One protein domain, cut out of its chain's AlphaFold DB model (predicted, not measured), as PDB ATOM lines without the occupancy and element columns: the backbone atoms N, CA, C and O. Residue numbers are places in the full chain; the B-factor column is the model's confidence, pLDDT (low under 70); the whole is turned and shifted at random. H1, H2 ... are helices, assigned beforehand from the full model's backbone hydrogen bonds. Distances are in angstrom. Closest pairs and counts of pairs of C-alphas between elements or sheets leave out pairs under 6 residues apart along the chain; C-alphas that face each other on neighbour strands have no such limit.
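AT A GLANCE: This is residues 142 to 253 of the 253 residues of the protein "Hypothetical conserved protein" of Candidatus Nitrosoglobus terrae (UniProt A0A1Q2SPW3). Two long helices, H1 and H2, meet near their ends as a narrow V, and at the far end of H2 the short helices H3 and H4 fold back one after the other to make a small head. The free arm of the V, residues 142 to 163, sticks out from the rest. The printed part has 112 residues with four named helices in the order H1, H2, H3, H4 and no named strand, class all helix. It is extended, with a radius of gyration of the C-alphas of 24.1 A, and flat, spanning 74 by 42 by 21 A.

HOW THE PARTS SIT: H1, residues 144 to 171, touches H2, residues 177 to 212, with residues 168 to 171 alone; the closest C-alphas, of Val 171 and Gly 178, are 5.6 A apart. This hairpin runs opposite ways at a shallow tilt of 33 degrees, only just short of steep. H2 touches H3, residues 221 to 233, with residues 203 to 210 alone, a hairpin at a shallow tilt of 13 degrees, opposite ways; the closest C-alphas, of Arg 206 and Ser 231, are 6.4 A apart. H3, with residues 221 to 225 alone, touches H4, residues 240 to 251, a hairpin at a steep tilt of 38 degrees, opposite ways; the closest C-alphas, of Trp 221 and Met 250, are 6.4 A apart. H2 and H4 are apart, and H1 is apart from H3 and H4. Every O i to N i+4 pair is within hydrogen-bond range in H2, H3 and H4, and 23 of 24 in H1.

IN THESE COORDINATES: H1 begins at C-alpha 144 (-27.114, -19.448, 120.390) and is 41.4 A long. H2 is 52.1 A long, from C-alpha 177 (8.900, -12.341, 149.206). H3 measures 18.7 A and H4 16.7 A, ending at C-alpha 251 (13.305, -19.435, 85.029).

THE WHOLE: The C-alphas farthest apart, of Pro 173 and Ser 252, are 74.2 A apart. The printed part has no cut and no long link. Its mean pLDDT is 82.8; residues 142 to 150, 153, 172, 215 to 217 and 252 to 253 are under 70.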
ATOM      1  N   LYS A 142     -22.372 -20.477 115.135       68.38
ATOM      2  CA  LYS A 142     -23.632 -20.576 115.891       68.38
ATOM      3  C   LYS A 142     -23.704 -19.497 116.982       68.38
ATOM      4  O   LYS A 142     -22.880 -19.457 117.898       68.38
ATOM      5  N   THR A 143     -24.712 -18.632 116.899       59.00
ATOM      6  CA  THR A 143     -24.957 -17.507 117.819       59.00
ATOM      7  C   THR A 143     -25.579 -17.931 119.152       59.00
ATOM      8  O   THR A 143     -25.262 -17.337 120.179       59.00
ATOM      9  N   THR A 144     -26.389 -18.992 119.185       58.47
ATOM     10  CA  THR A 144     -27.114 -19.448 120.390       58.47
ATOM     11  C   THR A 144     -26.193 -19.977 121.495       58.47
ATOM     12  O   THR A 144     -26.338 -19.606 122.658       58.47
ATOM     13  N   PHE A 145     -25.156 -20.743 121.145       55.97
ATOM     14  CA  PHE A 145     -24.123 -21.172 122.100       55.97
ATOM     15  C   PHE A 145     -23.197 -20.037 122.548       55.97
ATOM     16  O   PHE A 145     -22.458 -20.193 123.519       55.97
ATOM     17  N   ARG A 146     -23.198 -18.899 121.850       60.06
ATOM     18  CA  ARG A 146     -22.236 -17.820 122.077       60.06
ATOM     19  C   ARG A 146     -22.522 -17.067 123.371       60.06
ATOM     20  O   ARG A 146     -21.597 -16.878 124.148       60.06
ATOM     21  N   VAL A 147     -23.785 -16.728 123.634       62.72
ATOM     22  CA  VAL A 147     -24.191 -15.969 124.831       62.72
ATOM     23  C   VAL A 147     -24.034 -16.811 126.101       62.72
ATOM     24  O   VAL A 147     -23.417 -16.364 127.067       62.72
ATOM     25  N   LEU A 148     -24.500 -18.065 126.082       66.69
ATOM     26  CA  LEU A 148     -24.362 -18.976 127.223       66.69
ATOM     27  C   LEU A 148     -22.888 -19.321 127.499       66.69
ATOM     28  O   LEU A 148     -22.447 -19.309 128.649       66.69
ATOM     29  N   ALA A 149     -22.092 -19.562 126.449       65.88
ATOM     30  CA  ALA A 149     -20.659 -19.790 126.605       65.88
ATOM     31  C   ALA A 149     -19.915 -18.531 127.070       65.88
ATOM     32  O   ALA A 149     -18.931 -18.654 127.795       65.88
ATOM     33  N   GLU A 150     -20.332 -17.330 126.664       69.44
ATOM     34  CA  GLU A 150     -19.749 -16.069 127.135       69.44
ATOM     35  C   GLU A 150     -20.059 -15.821 128.618       69.44
ATOM     36  O   GLU A 150     -19.133 -15.525 129.369       69.44
ATOM     37  N   LEU A 151     -21.290 -16.063 129.077       75.06
ATOM     38  CA  LEU A 151     -21.656 -15.976 130.497       75.06
ATOM     39  C   LEU A 151     -20.898 -16.993 131.362       75.06
ATOM     40  O   LEU A 151     -20.295 -16.624 132.371       75.06
ATOM     41  N   TRP A 152     -20.838 -18.258 130.930       76.75
ATOM     42  CA  TRP A 152     -20.053 -19.293 131.612       76.75
ATOM     43  C   TRP A 152     -18.561 -18.940 131.676       76.75
ATOM     44  O   TRP A 152     -17.887 -19.190 132.676       76.75
ATOM     45  N   ARG A 153     -18.024 -18.303 130.628       68.12
ATOM     46  CA  ARG A 153     -16.633 -17.831 130.597       68.12
ATOM     47  C   ARG A 153     -16.388 -16.676 131.547       68.12
ATOM     48  O   ARG A 153     -15.334 -16.674 132.174       68.12
ATOM     49  N   THR A 154     -17.311 -15.726 131.656       77.00
ATOM     50  CA  THR A 154     -17.216 -14.655 132.652       77.00
ATOM     51  C   THR A 154     -17.191 -15.259 134.054       77.00
ATOM     52  O   THR A 154     -16.307 -14.921 134.837       77.00
ATOM     53  N   GLY A 155     -18.043 -16.254 134.325       80.19
ATOM     54  CA  GLY A 155     -18.008 -17.030 135.569       80.19
ATOM     55  C   GLY A 155     -16.664 -17.729 135.814       80.19
ATOM     56  O   GLY A 155     -16.053 -17.543 136.863       80.19
ATOM     57  N   LEU A 156     -16.136 -18.470 134.832       79.75
ATOM     58  CA  LEU A 156     -14.823 -19.126 134.932       79.75
ATOM     59  C   LEU A 156     -13.659 -18.137 135.064       79.75
ATOM     60  O   LEU A 156     -12.644 -18.456 135.681       79.75
ATOM     61  N   PHE A 157     -13.763 -16.961 134.453       78.69
ATOM     62  CA  PHE A 157     -12.766 -15.905 134.565       78.69
ATOM     63  C   PHE A 157     -12.762 -15.314 135.974       78.69
ATOM     64  O   PHE A 157     -11.695 -15.221 136.575       78.69
ATOM     65  N   ILE A 158     -13.941 -15.019 136.528       82.62
ATOM     66  CA  ILE A 158     -14.101 -14.582 137.919       82.62
ATOM     67  C   ILE A 158     -13.571 -15.657 138.872       82.62
ATOM     68  O   ILE A 158     -12.803 -15.333 139.768       82.62
ATOM     69  N   LEU A 159     -13.881 -16.937 138.638       84.50
ATOM     70  CA  LEU A 159     -13.358 -18.050 139.437       84.50
ATOM     71  C   LEU A 159     -11.827 -18.133 139.371       84.50
ATOM     72  O   LEU A 159     -11.169 -18.315 140.390       84.50
ATOM     73  N   LYS A 160     -11.239 -17.977 138.177       81.69
ATOM     74  CA  LYS A 160      -9.779 -17.960 138.001       81.69
ATOM     75  C   LYS A 160      -9.134 -16.783 138.712       81.69
ATOM     76  O   LYS A 160      -8.082 -16.976 139.307       81.69
ATOM     77  N   ILE A 161      -9.749 -15.603 138.649       81.31
ATOM     78  CA  ILE A 161      -9.308 -14.414 139.379       81.31
ATOM     79  C   ILE A 161      -9.401 -14.659 140.884       81.31
ATOM     80  O   ILE A 161      -8.426 -14.422 141.587       81.31
ATOM     81  N   ALA A 162     -10.525 -15.186 141.368       82.38
ATOM     82  CA  ALA A 162     -10.732 -15.502 142.774       82.38
ATOM     83  C   ALA A 162      -9.686 -16.506 143.271       82.38
ATOM     84  O   ALA A 162      -9.004 -16.224 144.245       82.38
ATOM     85  N   ALA A 163      -9.460 -17.609 142.550       84.06
ATOM     86  CA  ALA A 163      -8.399 -18.566 142.866       84.06
ATOM     87  C   ALA A 163      -7.003 -17.912 142.856       84.06
ATOM     88  O   ALA A 163      -6.190 -18.186 143.737       84.06
ATOM     89  N   TRP A 164      -6.738 -17.010 141.903       80.81
ATOM     90  CA  TRP A 164      -5.499 -16.224 141.845       80.81
ATOM     91  C   TRP A 164      -5.301 -15.345 143.087       80.81
ATOM     92  O   TRP A 164      -4.196 -15.293 143.629       80.81
ATOM     93  N   PHE A 165      -6.365 -14.682 143.551       81.44
ATOM     94  CA  PHE A 165      -6.357 -13.858 144.760       81.44
ATOM     95  C   PHE A 165      -6.279 -14.691 146.041       81.44
ATOM     96  O   PHE A 165      -5.584 -14.291 146.967       81.44
ATOM     97  N   THR A 166      -6.913 -15.864 146.093       80.06
ATOM     98  CA  THR A 166      -6.816 -16.782 147.235       80.06
ATOM     99  C   THR A 166      -5.390 -17.302 147.407       80.06
ATOM    100  O   THR A 166      -4.875 -17.303 148.521       80.06
ATOM    101  N   ILE A 167      -4.714 -17.677 146.312       77.81
ATOM    102  CA  ILE A 167      -3.293 -18.066 146.348       77.81
ATOM    103  C   ILE A 167      -2.437 -16.884 146.820       77.81
ATOM    104  O   ILE A 167      -1.606 -17.042 147.708       77.81
ATOM    105  N   PHE A 168      -2.674 -15.683 146.289       73.50
ATOM    106  CA  PHE A 168      -1.964 -14.478 146.723       73.50
ATOM    107  C   PHE A 168      -2.143 -14.196 148.227       73.50
ATOM    108  O   PHE A 168      -1.162 -13.958 148.932       73.50
ATOM    109  N   ALA A 169      -3.375 -14.284 148.733       76.56
ATOM    110  CA  ALA A 169      -3.702 -14.078 150.141       76.56
ATOM    111  C   ALA A 169      -3.105 -15.156 151.059       76.56
ATOM    112  O   ALA A 169      -2.749 -14.845 152.188       76.56
ATOM    113  N   ALA A 170      -2.955 -16.396 150.582       76.81
ATOM    114  CA  ALA A 170      -2.351 -17.488 151.345       76.81
ATOM    115  C   ALA A 170      -0.819 -17.382 151.443       76.81
ATOM    116  O   ALA A 170      -0.241 -17.751 152.461       76.81
ATOM    117  N   VAL A 171      -0.149 -16.869 150.405       70.12
ATOM    118  CA  VAL A 171       1.322 -16.763 150.369       70.12
ATOM    119  C   VAL A 171       1.819 -15.465 151.032       70.12
ATOM    120  O   VAL A 171       2.908 -15.442 151.604       70.12
ATOM    121  N   SER A 172       1.005 -14.404 151.022       68.56
ATOM    122  CA  SER A 172       1.308 -13.097 151.632       68.56
ATOM    123  C   SER A 172       1.707 -13.143 153.125       68.56
ATOM    124  O   SER A 172       2.743 -12.572 153.467       68.56
ATOM    125  N   PRO A 173       0.986 -13.846 154.023       72.88
ATOM    126  CA  PRO A 173       1.347 -13.913 155.442       72.88
ATOM    127  C   PRO A 173       2.509 -14.870 155.750       72.88
ATOM    128  O   PRO A 173       3.079 -14.794 156.834       72.88
ATOM    129  N   VAL A 174       2.872 -15.767 154.825       70.69
ATOM    130  CA  VAL A 174       3.937 -16.770 155.028       70.69
ATOM    131  C   VAL A 174       5.318 -16.205 154.679       70.69
ATOM    132  O   VAL A 174       6.319 -16.609 155.264       70.69
ATOM    133  N   SER A 175       5.398 -15.261 153.736       73.25
ATOM    134  CA  SER A 175       6.644 -14.567 153.409       73.25
ATOM    135  C   SER A 175       6.386 -13.261 152.650       73.25
ATOM    136  O   SER A 175       5.679 -13.284 151.639       73.25
ATOM    137  N   PRO A 176       7.048 -12.145 153.017       73.50
ATOM    138  CA  PRO A 176       6.980 -10.903 152.246       73.50
ATOM    139  C   PRO A 176       7.553 -11.038 150.820       73.50
ATOM    140  O   PRO A 176       7.214 -10.246 149.942       73.50
ATOM    141  N   ALA A 177       8.375 -12.062 150.547       80.00
ATOM    142  CA  ALA A 177       8.900 -12.341 149.206       80.00
ATOM    143  C   ALA A 177       7.905 -13.094 148.300       80.00
ATOM    144  O   ALA A 177       8.029 -13.067 147.075       80.00
ATOM    145  N   GLY A 178       6.906 -13.759 148.882       77.12
ATOM    146  CA  GLY A 178       5.938 -14.577 148.157       77.12
ATOM    147  C   GLY A 178       5.055 -13.799 147.170       77.12
ATOM    148  O   GLY A 178       4.992 -14.176 145.997       77.12
ATOM    149  N   PRO A 179       4.436 -12.675 147.581       78.06
ATOM    150  CA  PRO A 179       3.740 -11.755 146.680       78.06
ATOM    151  C   PRO A 179       4.605 -11.258 145.513       78.06
ATOM    152  O   PRO A 179       4.134 -11.208 144.378       78.06
ATOM    153  N   LEU A 180       5.880 -10.939 145.768       80.94
ATOM    154  CA  LEU A 180       6.815 -10.456 144.744       80.94
ATOM    155  C   LEU A 180       7.139 -11.541 143.709       80.94
ATOM    156  O   LEU A 180       7.090 -11.276 142.507       80.94
ATOM    157  N   LEU A 181       7.408 -12.771 144.158       83.69
ATOM    158  CA  LEU A 181       7.623 -13.921 143.271       83.69
ATOM    159  C   LEU A 181       6.387 -14.214 142.414       83.69
ATOM    160  O   LEU A 181       6.506 -14.471 141.217       83.69
ATOM    161  N   TRP A 182       5.195 -14.133 143.003       79.56
ATOM    162  CA  TRP A 182       3.937 -14.356 142.296       79.56
ATOM    163  C   TRP A 182       3.698 -13.309 141.204       79.56
ATOM    164  O   TRP A 182       3.423 -13.683 140.066       79.56
ATOM    165  N   ILE A 183       3.899 -12.019 141.510       83.19
ATOM    166  CA  ILE A 183       3.819 -10.917 140.534       83.19
ATOM    167  C   ILE A 183       4.829 -11.118 139.398       83.19
ATOM    168  O   ILE A 183       4.472 -10.989 138.223       83.19
ATOM    169  N   ALA A 184       6.076 -11.476 139.720       85.75
ATOM    170  CA  ALA A 184       7.106 -11.737 138.718       85.75
ATOM    171  C   ALA A 184       6.703 -12.882 137.769       85.75
ATOM    172  O   ALA A 184       6.846 -12.758 136.548       85.75
ATOM    173  N   LEU A 185       6.122 -13.963 138.303       87.06
ATOM    174  CA  LEU A 185       5.602 -15.078 137.507       87.06
ATOM    175  C   LEU A 185       4.420 -14.658 136.619       87.06
ATOM    176  O   LEU A 185       4.379 -15.050 135.449       87.06
ATOM    177  N   THR A 186       3.484 -13.835 137.115       84.44
ATOM    178  CA  THR A 186       2.367 -13.323 136.296       84.44
ATOM    179  C   THR A 186       2.869 -12.483 135.136       84.44
ATOM    180  O   THR A 186       2.443 -12.690 133.999       84.44
ATOM    181  N   ILE A 187       3.768 -11.533 135.418       88.62
ATOM    182  CA  ILE A 187       4.321 -10.616 134.419       88.62
ATOM    183  C   ILE A 187       5.091 -11.417 133.369       88.62
ATOM    184  O   ILE A 187       4.874 -11.217 132.173       88.62
ATOM    185  N   GLY A 188       5.915 -12.383 133.788       90.62
ATOM    186  CA  GLY A 188       6.629 -13.275 132.873       90.62
ATOM    187  C   GLY A 188       5.685 -14.092 131.983       90.62
ATOM    188  O   GLY A 188       5.882 -14.176 130.766       90.62
ATOM    189  N   TRP A 189       4.614 -14.649 132.551       88.69
ATOM    190  CA  TRP A 189       3.624 -15.424 131.800       88.69
ATOM    191  C   TRP A 189       2.818 -14.571 130.809       88.69
ATOM    192  O   TRP A 189       2.646 -14.964 129.649       88.69
ATOM    193  N   LEU A 190       2.355 -13.388 131.230       87.62
ATOM    194  CA  LEU A 190       1.653 -12.432 130.368       87.62
ATOM    195  C   LEU A 190       2.568 -11.918 129.253       87.62
ATOM    196  O   LEU A 190       2.155 -11.891 128.092       87.62
ATOM    197  N   GLY A 191       3.820 -11.595 129.583       89.56
ATOM    198  CA  GLY A 191       4.843 -11.188 128.625       89.56
ATOM    199  C   GLY A 191       5.070 -12.251 127.553       89.56
ATOM    200  O   GLY A 191       4.987 -11.953 126.361       89.56
ATOM    201  N   ARG A 192       5.236 -13.522 127.945       89.31
ATOM    202  CA  ARG A 192       5.371 -14.639 126.995       89.31
ATOM    203  C   ARG A 192       4.162 -14.753 126.065       89.31
ATOM    204  O   ARG A 192       4.332 -14.921 124.856       89.31
ATOM    205  N   LYS A 193       2.941 -14.647 126.598       86.94
ATOM    206  CA  LYS A 193       1.716 -14.670 125.780       86.94
ATOM    207  C   LYS A 193       1.652 -13.503 124.803       86.94
ATOM    208  O   LYS A 193       1.288 -13.711 123.646       86.94
ATOM    209  N   TRP A 194       2.021 -12.307 125.248       87.69
ATOM    210  CA  TRP A 194       2.035 -11.113 124.411       87.69
ATOM    211  C   TRP A 194       3.054 -11.224 123.274       87.69
ATOM    212  O   TRP A 194       2.723 -10.924 122.129       87.69
ATOM    213  N   VAL A 195       4.252 -11.745 123.554       91.31
ATOM    214  CA  VAL A 195       5.281 -12.005 122.534       91.31
ATOM    215  C   VAL A 195       4.776 -12.995 121.479       91.31
ATOM    216  O   VAL A 195       4.884 -12.718 120.284       91.31
ATOM    217  N   ILE A 196       4.170 -14.114 121.895       88.94
ATOM    218  CA  ILE A 196       3.596 -15.109 120.970       88.94
ATOM    219  C   ILE A 196       2.484 -14.481 120.123       88.94
ATOM    220  O   ILE A 196       2.464 -14.649 118.906       88.94
ATOM    221  N   TRP A 197       1.579 -13.731 120.750       89.25
ATOM    222  CA  TRP A 197       0.491 -13.045 120.057       89.25
ATOM    223  C   TRP A 197       1.011 -12.038 119.023       89.25
ATOM    224  O   TRP A 197       0.571 -12.053 117.874       89.25
ATOM    225  N   LYS A 198       1.997 -11.214 119.397       91.19
ATOM    226  CA  LYS A 198       2.618 -10.229 118.503       91.19
ATOM    227  C   LYS A 198       3.301 -10.909 117.315       91.19
ATOM    228  O   LYS A 198       3.103 -10.473 116.184       91.19
ATOM    229  N   LYS A 199       4.046 -11.996 117.556       91.56
ATOM    230  CA  LYS A 199       4.687 -12.792 116.497       91.56
ATOM    231  C   LYS A 199       3.653 -13.382 115.537       91.56
ATOM    232  O   LYS A 199       3.767 -13.191 114.333       91.56
ATOM    233  N   ASN A 200       2.618 -14.035 116.062       91.94
ATOM    234  CA  ASN A 200       1.572 -14.661 115.251       91.94
ATOM    235  C   ASN A 200       0.820 -13.637 114.386       91.94
ATOM    236  O   ASN A 200       0.574 -13.884 113.208       91.94
ATOM    237  N   ASN A 201       0.509 -12.461 114.940       90.50
ATOM    238  CA  ASN A 201      -0.118 -11.385 114.175       90.50
ATOM    239  C   ASN A 201       0.809 -10.813 113.102       90.50
ATOM    240  O   ASN A 201       0.339 -10.496 112.013       90.50
ATOM    241  N   ALA A 202       2.106 -10.678 113.388       91.62
ATOM    242  CA  ALA A 202       3.079 -10.225 112.400       91.62
ATOM    243  C   ALA A 202       3.176 -11.207 111.221       91.62
ATOM    244  O   ALA A 202       3.167 -10.767 110.073       91.62
ATOM    245  N   ILE A 203       3.183 -12.519 111.497       92.81
ATOM    246  CA  ILE A 203       3.181 -13.559 110.459       92.81
ATOM    247  C   ILE A 203       1.914 -13.462 109.606       92.81
ATOM    248  O   ILE A 203       2.019 -13.306 108.395       92.81
ATOM    249  N   LEU A 204       0.724 -13.465 110.221       92.88
ATOM    250  CA  LEU A 204      -0.542 -13.371 109.480       92.88
ATOM    251  C   LEU A 204      -0.648 -12.082 108.665       92.88
ATOM    252  O   LEU A 204      -1.129 -12.108 107.537       92.88
ATOM    253  N   LYS A 205      -0.188 -10.955 109.220       91.81
ATOM    254  CA  LYS A 205      -0.162  -9.679 108.502       91.81
ATOM    255  C   LYS A 205       0.762  -9.752 107.290       91.81
ATOM    256  O   LYS A 205       0.390  -9.242 106.242       91.81
ATOM    257  N   ARG A 206       1.938 -10.378 107.410       90.75
ATOM    258  CA  ARG A 206       2.868 -10.530 106.283       90.75
ATOM    259  C   ARG A 206       2.327 -11.495 105.234       90.75
ATOM    260  O   ARG A 206       2.355 -11.143 104.068       90.75
ATOM    261  N   MET A 207       1.795 -12.650 105.634       94.12
ATOM    262  CA  MET A 207       1.186 -13.607 104.700       94.12
ATOM    263  C   MET A 207       0.044 -12.965 103.911       94.12
ATOM    264  O   MET A 207       0.004 -13.069 102.692       94.12
ATOM    265  N   PHE A 208      -0.830 -12.219 104.592       91.69
ATOM    266  CA  PHE A 208      -1.892 -11.494 103.906       91.69
ATOM    267  C   PHE A 208      -1.351 -10.350 103.036       91.69
ATOM    268  O   PHE A 208      -1.851 -10.133 101.945       91.69
ATOM    269  N   ALA A 209      -0.309  -9.635 103.471       89.38
ATOM    270  CA  ALA A 209       0.314  -8.602 102.643       89.38
ATOM    271  C   ALA A 209       0.875  -9.181 101.335       89.38
ATOM    272  O   ALA A 209       0.722  -8.563 100.288       89.38
ATOM    273  N   ILE A 210       1.465 -10.378 101.380       90.75
ATOM    274  CA  ILE A 210       1.919 -11.101 100.183       90.75
ATOM    275  C   ILE A 210       0.743 -11.426  99.282       90.75
ATOM    276  O   ILE A 210       0.803 -11.156  98.089       90.75
ATOM    277  N   TYR A 211      -0.347 -11.918  99.863       90.19
ATOM    278  CA  TYR A 211      -1.578 -12.137  99.122       90.19
ATOM    279  C   TYR A 211      -2.083 -10.842  98.456       90.19
ATOM    280  O   TYR A 211      -2.371 -10.832  97.273       90.19
ATOM    281  N   THR A 212      -2.049  -9.693  99.132       84.94
ATOM    282  CA  THR A 212      -2.474  -8.421  98.510       84.94
ATOM    283  C   THR A 212      -1.547  -7.891  97.410       84.94
ATOM    284  O   THR A 212      -1.927  -6.966  96.698       84.94
ATOM    285  N   ILE A 213      -0.329  -8.429  97.264       82.12
ATOM    286  CA  ILE A 213       0.567  -8.069  96.149       82.12
ATOM    287  C   ILE A 213       0.051  -8.662  94.831       82.12
ATOM    288  O   ILE A 213       0.438  -8.177  93.765       82.12
ATOM    289  N   PHE A 214      -0.847  -9.652  94.881       77.69
ATOM    290  CA  PHE A 214      -1.452 -10.238  93.694       77.69
ATOM    291  C   PHE A 214      -2.350  -9.229  92.980       77.69
ATOM    292  O   PHE A 214      -3.540  -9.100  93.247       77.69
ATOM    293  N   ASN A 215      -1.761  -8.517  92.022       69.19
ATOM    294  CA  ASN A 215      -2.490  -7.731  91.048       69.19
ATOM    295  C   ASN A 215      -2.620  -8.547  89.752       69.19
ATOM    296  O   ASN A 215      -1.612  -8.751  89.074       69.19
ATOM    297  N   PRO A 216      -3.836  -8.969  89.355       65.12
ATOM    298  CA  PRO A 216      -4.059  -9.664  88.086       65.12
ATOM    299  C   PRO A 216      -3.534  -8.892  86.869       65.12
ATOM    300  O   PRO A 216      -3.195  -9.501  85.861       65.12
ATOM    301  N   ALA A 217      -3.449  -7.560  86.962       67.00
ATOM    302  CA  ALA A 217      -2.971  -6.709  85.881       67.00
ATOM    303  C   ALA A 217      -1.439  -6.609  85.800       67.00
ATOM    304  O   ALA A 217      -0.935  -6.205  84.756       67.00
ATOM    305  N   HIS A 218      -0.694  -6.886  86.876       73.00
ATOM    306  CA  HIS A 218       0.767  -6.725  86.936       73.00
ATOM    307  C   HIS A 218       1.391  -7.909  87.686       73.00
ATOM    308  O   HIS A 218       1.520  -7.892  88.912       73.00
ATOM    309  N   GLN A 219       1.778  -8.934  86.928       83.44
ATOM    310  CA  GLN A 219       2.362 -10.163  87.459       83.44
ATOM    311  C   GLN A 219       3.869  -9.999  87.699       83.44
ATOM    312  O   GLN A 219       4.675 -10.146  86.784       83.44
ATOM    313  N   ASP A 220       4.258  -9.696  88.938       86.56
ATOM    314  CA  ASP A 220       5.666  -9.558  89.332       86.56
ATOM    315  C   ASP A 220       6.145 -10.780  90.133       86.56
ATOM    316  O   ASP A 220       6.145 -10.805  91.369       86.56
ATOM    317  N   TRP A 221       6.560 -11.818  89.402       88.69
ATOM    318  CA  TRP A 221       7.058 -13.073  89.972       88.69
ATOM    319  C   TRP A 221       8.324 -12.895  90.818       88.69
ATOM    320  O   TRP A 221       8.510 -13.608  91.806       88.69
ATOM    321  N   ARG A 222       9.188 -11.930  90.470       89.62
ATOM    322  CA  ARG A 222      10.433 -11.668  91.207       89.62
ATOM    323  C   ARG A 222      10.129 -11.074  92.575       89.62
ATOM    324  O   ARG A 222      10.617 -11.580  93.585       89.62
ATOM    325  N   LYS A 223       9.275 -10.051  92.617       89.50
ATOM    326  CA  LYS A 223       8.826  -9.451  93.876       89.50
ATOM    327  C   LYS A 223       8.103 -10.469  94.753       89.50
ATOM    328  O   LYS A 223       8.371 -10.531  95.951       89.50
ATOM    329  N   LEU A 224       7.237 -11.299  94.166       90.50
ATOM    330  CA  LEU A 224       6.560 -12.376  94.889       90.50
ATOM    331  C   LEU A 224       7.561 -13.342  95.540       90.50
ATOM    332  O   LEU A 224       7.438 -13.656  96.722       90.50
ATOM    333  N   TRP A 225       8.580 -13.783  94.802       91.75
ATOM    334  CA  TRP A 225       9.615 -14.676  95.321       91.75
ATOM    335  C   TRP A 225      10.400 -14.080  96.495       91.75
ATOM    336  O   TRP A 225      10.637 -14.752  97.505       91.75
ATOM    337  N   GLU A 226      10.803 -12.815  96.383       91.31
ATOM    338  CA  GLU A 226      11.511 -12.106  97.453       91.31
ATOM    339  C   GLU A 226      10.657 -12.012  98.719       91.31
ATOM    340  O   GLU A 226      11.126 -12.282  99.830       91.31
ATOM    341  N   GLU A 227       9.381 -11.692  98.549       91.19
ATOM    342  CA  GLU A 227       8.402 -11.583  99.618       91.19
ATOM    343  C   GLU A 227       8.116 -12.939 100.295       91.19
ATOM    344  O   GLU A 227       8.131 -13.036 101.531       91.19
ATOM    345  N   LEU A 228       7.972 -14.023  99.521       92.50
ATOM    346  CA  LEU A 228       7.851 -15.391 100.042       92.50
ATOM    347  C   LEU A 228       9.072 -15.771 100.894       92.50
ATOM    348  O   LEU A 228       8.919 -16.180 102.048       92.50
ATOM    349  N   LYS A 229      10.292 -15.525 100.402       91.19
ATOM    350  CA  LYS A 229      11.526 -15.774 101.170       91.19
ATOM    351  C   LYS A 229      11.603 -14.955 102.457       91.19
ATOM    352  O   LYS A 229      12.030 -15.460 103.497       91.19
ATOM    353  N   GLN A 230      11.219 -13.681 102.413       89.31
ATOM    354  CA  GLN A 230      11.233 -12.822 103.597       89.31
ATOM    355  C   GLN A 230      10.197 -13.258 104.636       89.31
ATOM    356  O   GLN A 230      10.489 -13.259 105.833       89.31
ATOM    357  N   SER A 231       9.001 -13.658 104.208       90.12
ATOM    358  CA  SER A 231       7.969 -14.149 105.126       90.12
ATOM    359  C   SER A 231       8.326 -15.496 105.751       90.12
ATOM    360  O   SER A 231       8.069 -15.695 106.939       90.12
ATOM    361  N   GLN A 232       9.010 -16.380 105.019       90.50
ATOM    362  CA  GLN A 232       9.520 -17.636 105.566       90.50
ATOM    363  C   GLN A 232      10.499 -17.394 106.726       90.50
ATOM    364  O   GLN A 232      10.396 -18.045 107.766       90.50
ATOM    365  N   LYS A 233      11.379 -16.385 106.621       89.06
ATOM    366  CA  LYS A 233      12.278 -15.975 107.723       89.06
ATOM    367  C   LYS A 233      11.524 -15.529 108.983       89.06
ATOM    368  O   LYS A 233      12.056 -15.629 110.085       89.06
ATOM    369  N   LEU A 234      10.284 -15.057 108.841       85.50
ATOM    370  CA  LEU A 234       9.411 -14.685 109.961       85.50
ATOM    371  C   LEU A 234       8.638 -15.882 110.545       85.50
ATOM    372  O   LEU A 234       8.017 -15.751 111.603       85.50
ATOM    373  N   GLY A 235       8.707 -17.049 109.898       88.19
ATOM    374  CA  GLY A 235       7.997 -18.268 110.276       88.19
ATOM    375  C   GLY A 235       6.666 -18.471 109.550       88.19
ATOM    376  O   GLY A 235       5.833 -19.222 110.055       88.19
ATOM    377  N   ALA A 236       6.440 -17.797 108.415       90.38
ATOM    378  CA  ALA A 236       5.358 -18.174 107.509       90.38
ATOM    379  C   ALA A 236       5.645 -19.557 106.908       90.38
ATOM    380  O   ALA A 236       6.787 -19.864 106.556       90.38
ATOM    381  N   LEU A 237       4.603 -20.376 106.812       90.81
ATOM    382  CA  LEU A 237       4.652 -21.683 106.170       90.81
ATOM    383  C   LEU A 237       3.883 -21.570 104.859       90.81
ATOM    384  O   LEU A 237       2.723 -21.166 104.874       90.81
ATOM    385  N   TRP A 238       4.562 -21.895 103.767       93.31
ATOM    386  CA  TRP A 238       4.008 -21.957 102.419       93.31
ATOM    387  C   TRP A 238       4.198 -23.376 101.900       93.31
ATOM    388  O   TRP A 238       5.239 -23.985 102.180       93.31
ATOM    389  N   ASP A 239       3.217 -23.885 101.168       92.06
ATOM    390  CA  ASP A 239       3.299 -25.172 100.494       92.06
ATOM    391  C   ASP A 239       4.491 -25.182  99.517       92.06
ATOM    392  O   ASP A 239       4.842 -24.172  98.901       92.06
ATOM    393  N   ASN A 240       5.136 -26.336  99.357       93.00
ATOM    394  CA  ASN A 240       6.218 -26.492  98.393       93.00
ATOM    395  C   ASN A 240       5.743 -26.221  96.954       93.00
ATOM    396  O   ASN A 240       6.513 -25.702  96.147       93.00
ATOM    397  N   LEU A 241       4.474 -26.510  96.644       94.06
ATOM    398  CA  LEU A 241       3.876 -26.241  95.334       94.06
ATOM    399  C   LEU A 241       3.894 -24.743  94.982       94.06
ATOM    400  O   LEU A 241       4.135 -24.392  93.825       94.06
ATOM    401  N   VAL A 242       3.744 -23.854  95.976       93.31
ATOM    402  CA  VAL A 242       3.878 -22.393  95.805       93.31
ATOM    403  C   VAL A 242       5.278 -22.060  95.294       93.31
ATOM    404  O   VAL A 242       5.430 -21.358  94.293       93.31
ATOM    405  N   TYR A 243       6.315 -22.590  95.946       93.25
ATOM    406  CA  TYR A 243       7.699 -22.330  95.553       93.25
ATOM    407  C   TYR A 243       8.034 -22.919  94.184       93.25
ATOM    408  O   TYR A 243       8.655 -22.228  93.380       93.25
ATOM    409  N   GLN A 244       7.601 -24.149  93.898       92.56
ATOM    410  CA  GLN A 244       7.845 -24.793  92.605       92.56
ATOM    411  C   GLN A 244       7.251 -23.987  91.446       92.56
ATOM    412  O   GLN A 244       7.922 -23.780  90.431       92.56
ATOM    413  N   LEU A 245       6.013 -23.508  91.599       91.81
ATOM    414  CA  LEU A 245       5.339 -22.718  90.576       91.81
ATOM    415  C   LEU A 245       6.058 -21.383  90.341       91.81
ATOM    416  O   LEU A 245       6.383 -21.047  89.201       91.81
ATOM    417  N   VAL A 246       6.387 -20.653  91.414       91.81
ATOM    418  CA  VAL A 246       7.096 -19.367  91.314       91.81
ATOM    419  C   VAL A 246       8.500 -19.545  90.732       91.81
ATOM    420  O   VAL A 246       8.904 -18.782  89.856       91.81
ATOM    421  N   GLU A 247       9.244 -20.568  91.159       91.50
ATOM    422  CA  GLU A 247      10.592 -20.838  90.654       91.50
ATOM    423  C   GLU A 247      10.586 -21.179  89.160       91.50
ATOM    424  O   GLU A 247      11.419 -20.659  88.413       91.50
ATOM    425  N   LYS A 248       9.629 -21.996  88.700       89.12
ATOM    426  CA  LYS A 248       9.446 -22.270  87.268       89.12
ATOM    427  C   LYS A 248       9.240 -20.981  86.474       89.12
ATOM    428  O   LYS A 248       9.855 -20.824  85.422       89.12
ATOM    429  N   LYS A 249       8.440 -20.042  86.990       88.38
ATOM    430  CA  LYS A 249       8.171 -18.768  86.304       88.38
ATOM    431  C   LYS A 249       9.330 -17.797  86.315       88.38
ATOM    432  O   LYS A 249       9.549 -17.120  85.320       88.38
ATOM    433  N   MET A 250      10.130 -17.786  87.371       87.25
ATOM    434  CA  MET A 250      11.370 -17.017  87.360       87.25
ATOM    435  C   MET A 250      12.404 -17.544  86.357       87.25
ATOM    436  O   MET A 250      13.235 -16.766  85.914       87.25
ATOM    437  N   LYS A 251      12.391 -18.844  86.025       81.75
ATOM    438  CA  LYS A 251      13.305 -19.435  85.029       81.75
ATOM    439  C   LYS A 251      12.857 -19.201  83.583       81.75
ATOM    440  O   LYS A 251      13.672 -19.339  82.681       81.75
ATOM    441  N   SER A 252      11.576 -18.895  83.368       65.94
ATOM    442  CA  SER A 252      11.003 -18.620  82.043       65.94
ATOM    443  C   SER A 252      10.977 -17.132  81.664       65.94
ATOM    444  O   SER A 252      10.526 -16.814  80.566       65.94
ATOM    445  N   VAL A 253      11.391 -16.241  82.573       56.38
ATOM    446  CA  VAL A 253      11.500 -14.779  82.389       56.38
ATOM    447  C   VAL A 253      12.965 -14.401  82.245       56.38
ATOM    448  O   VAL A 253      13.266 -13.572  81.362       56.38
TER     449      VAL A 253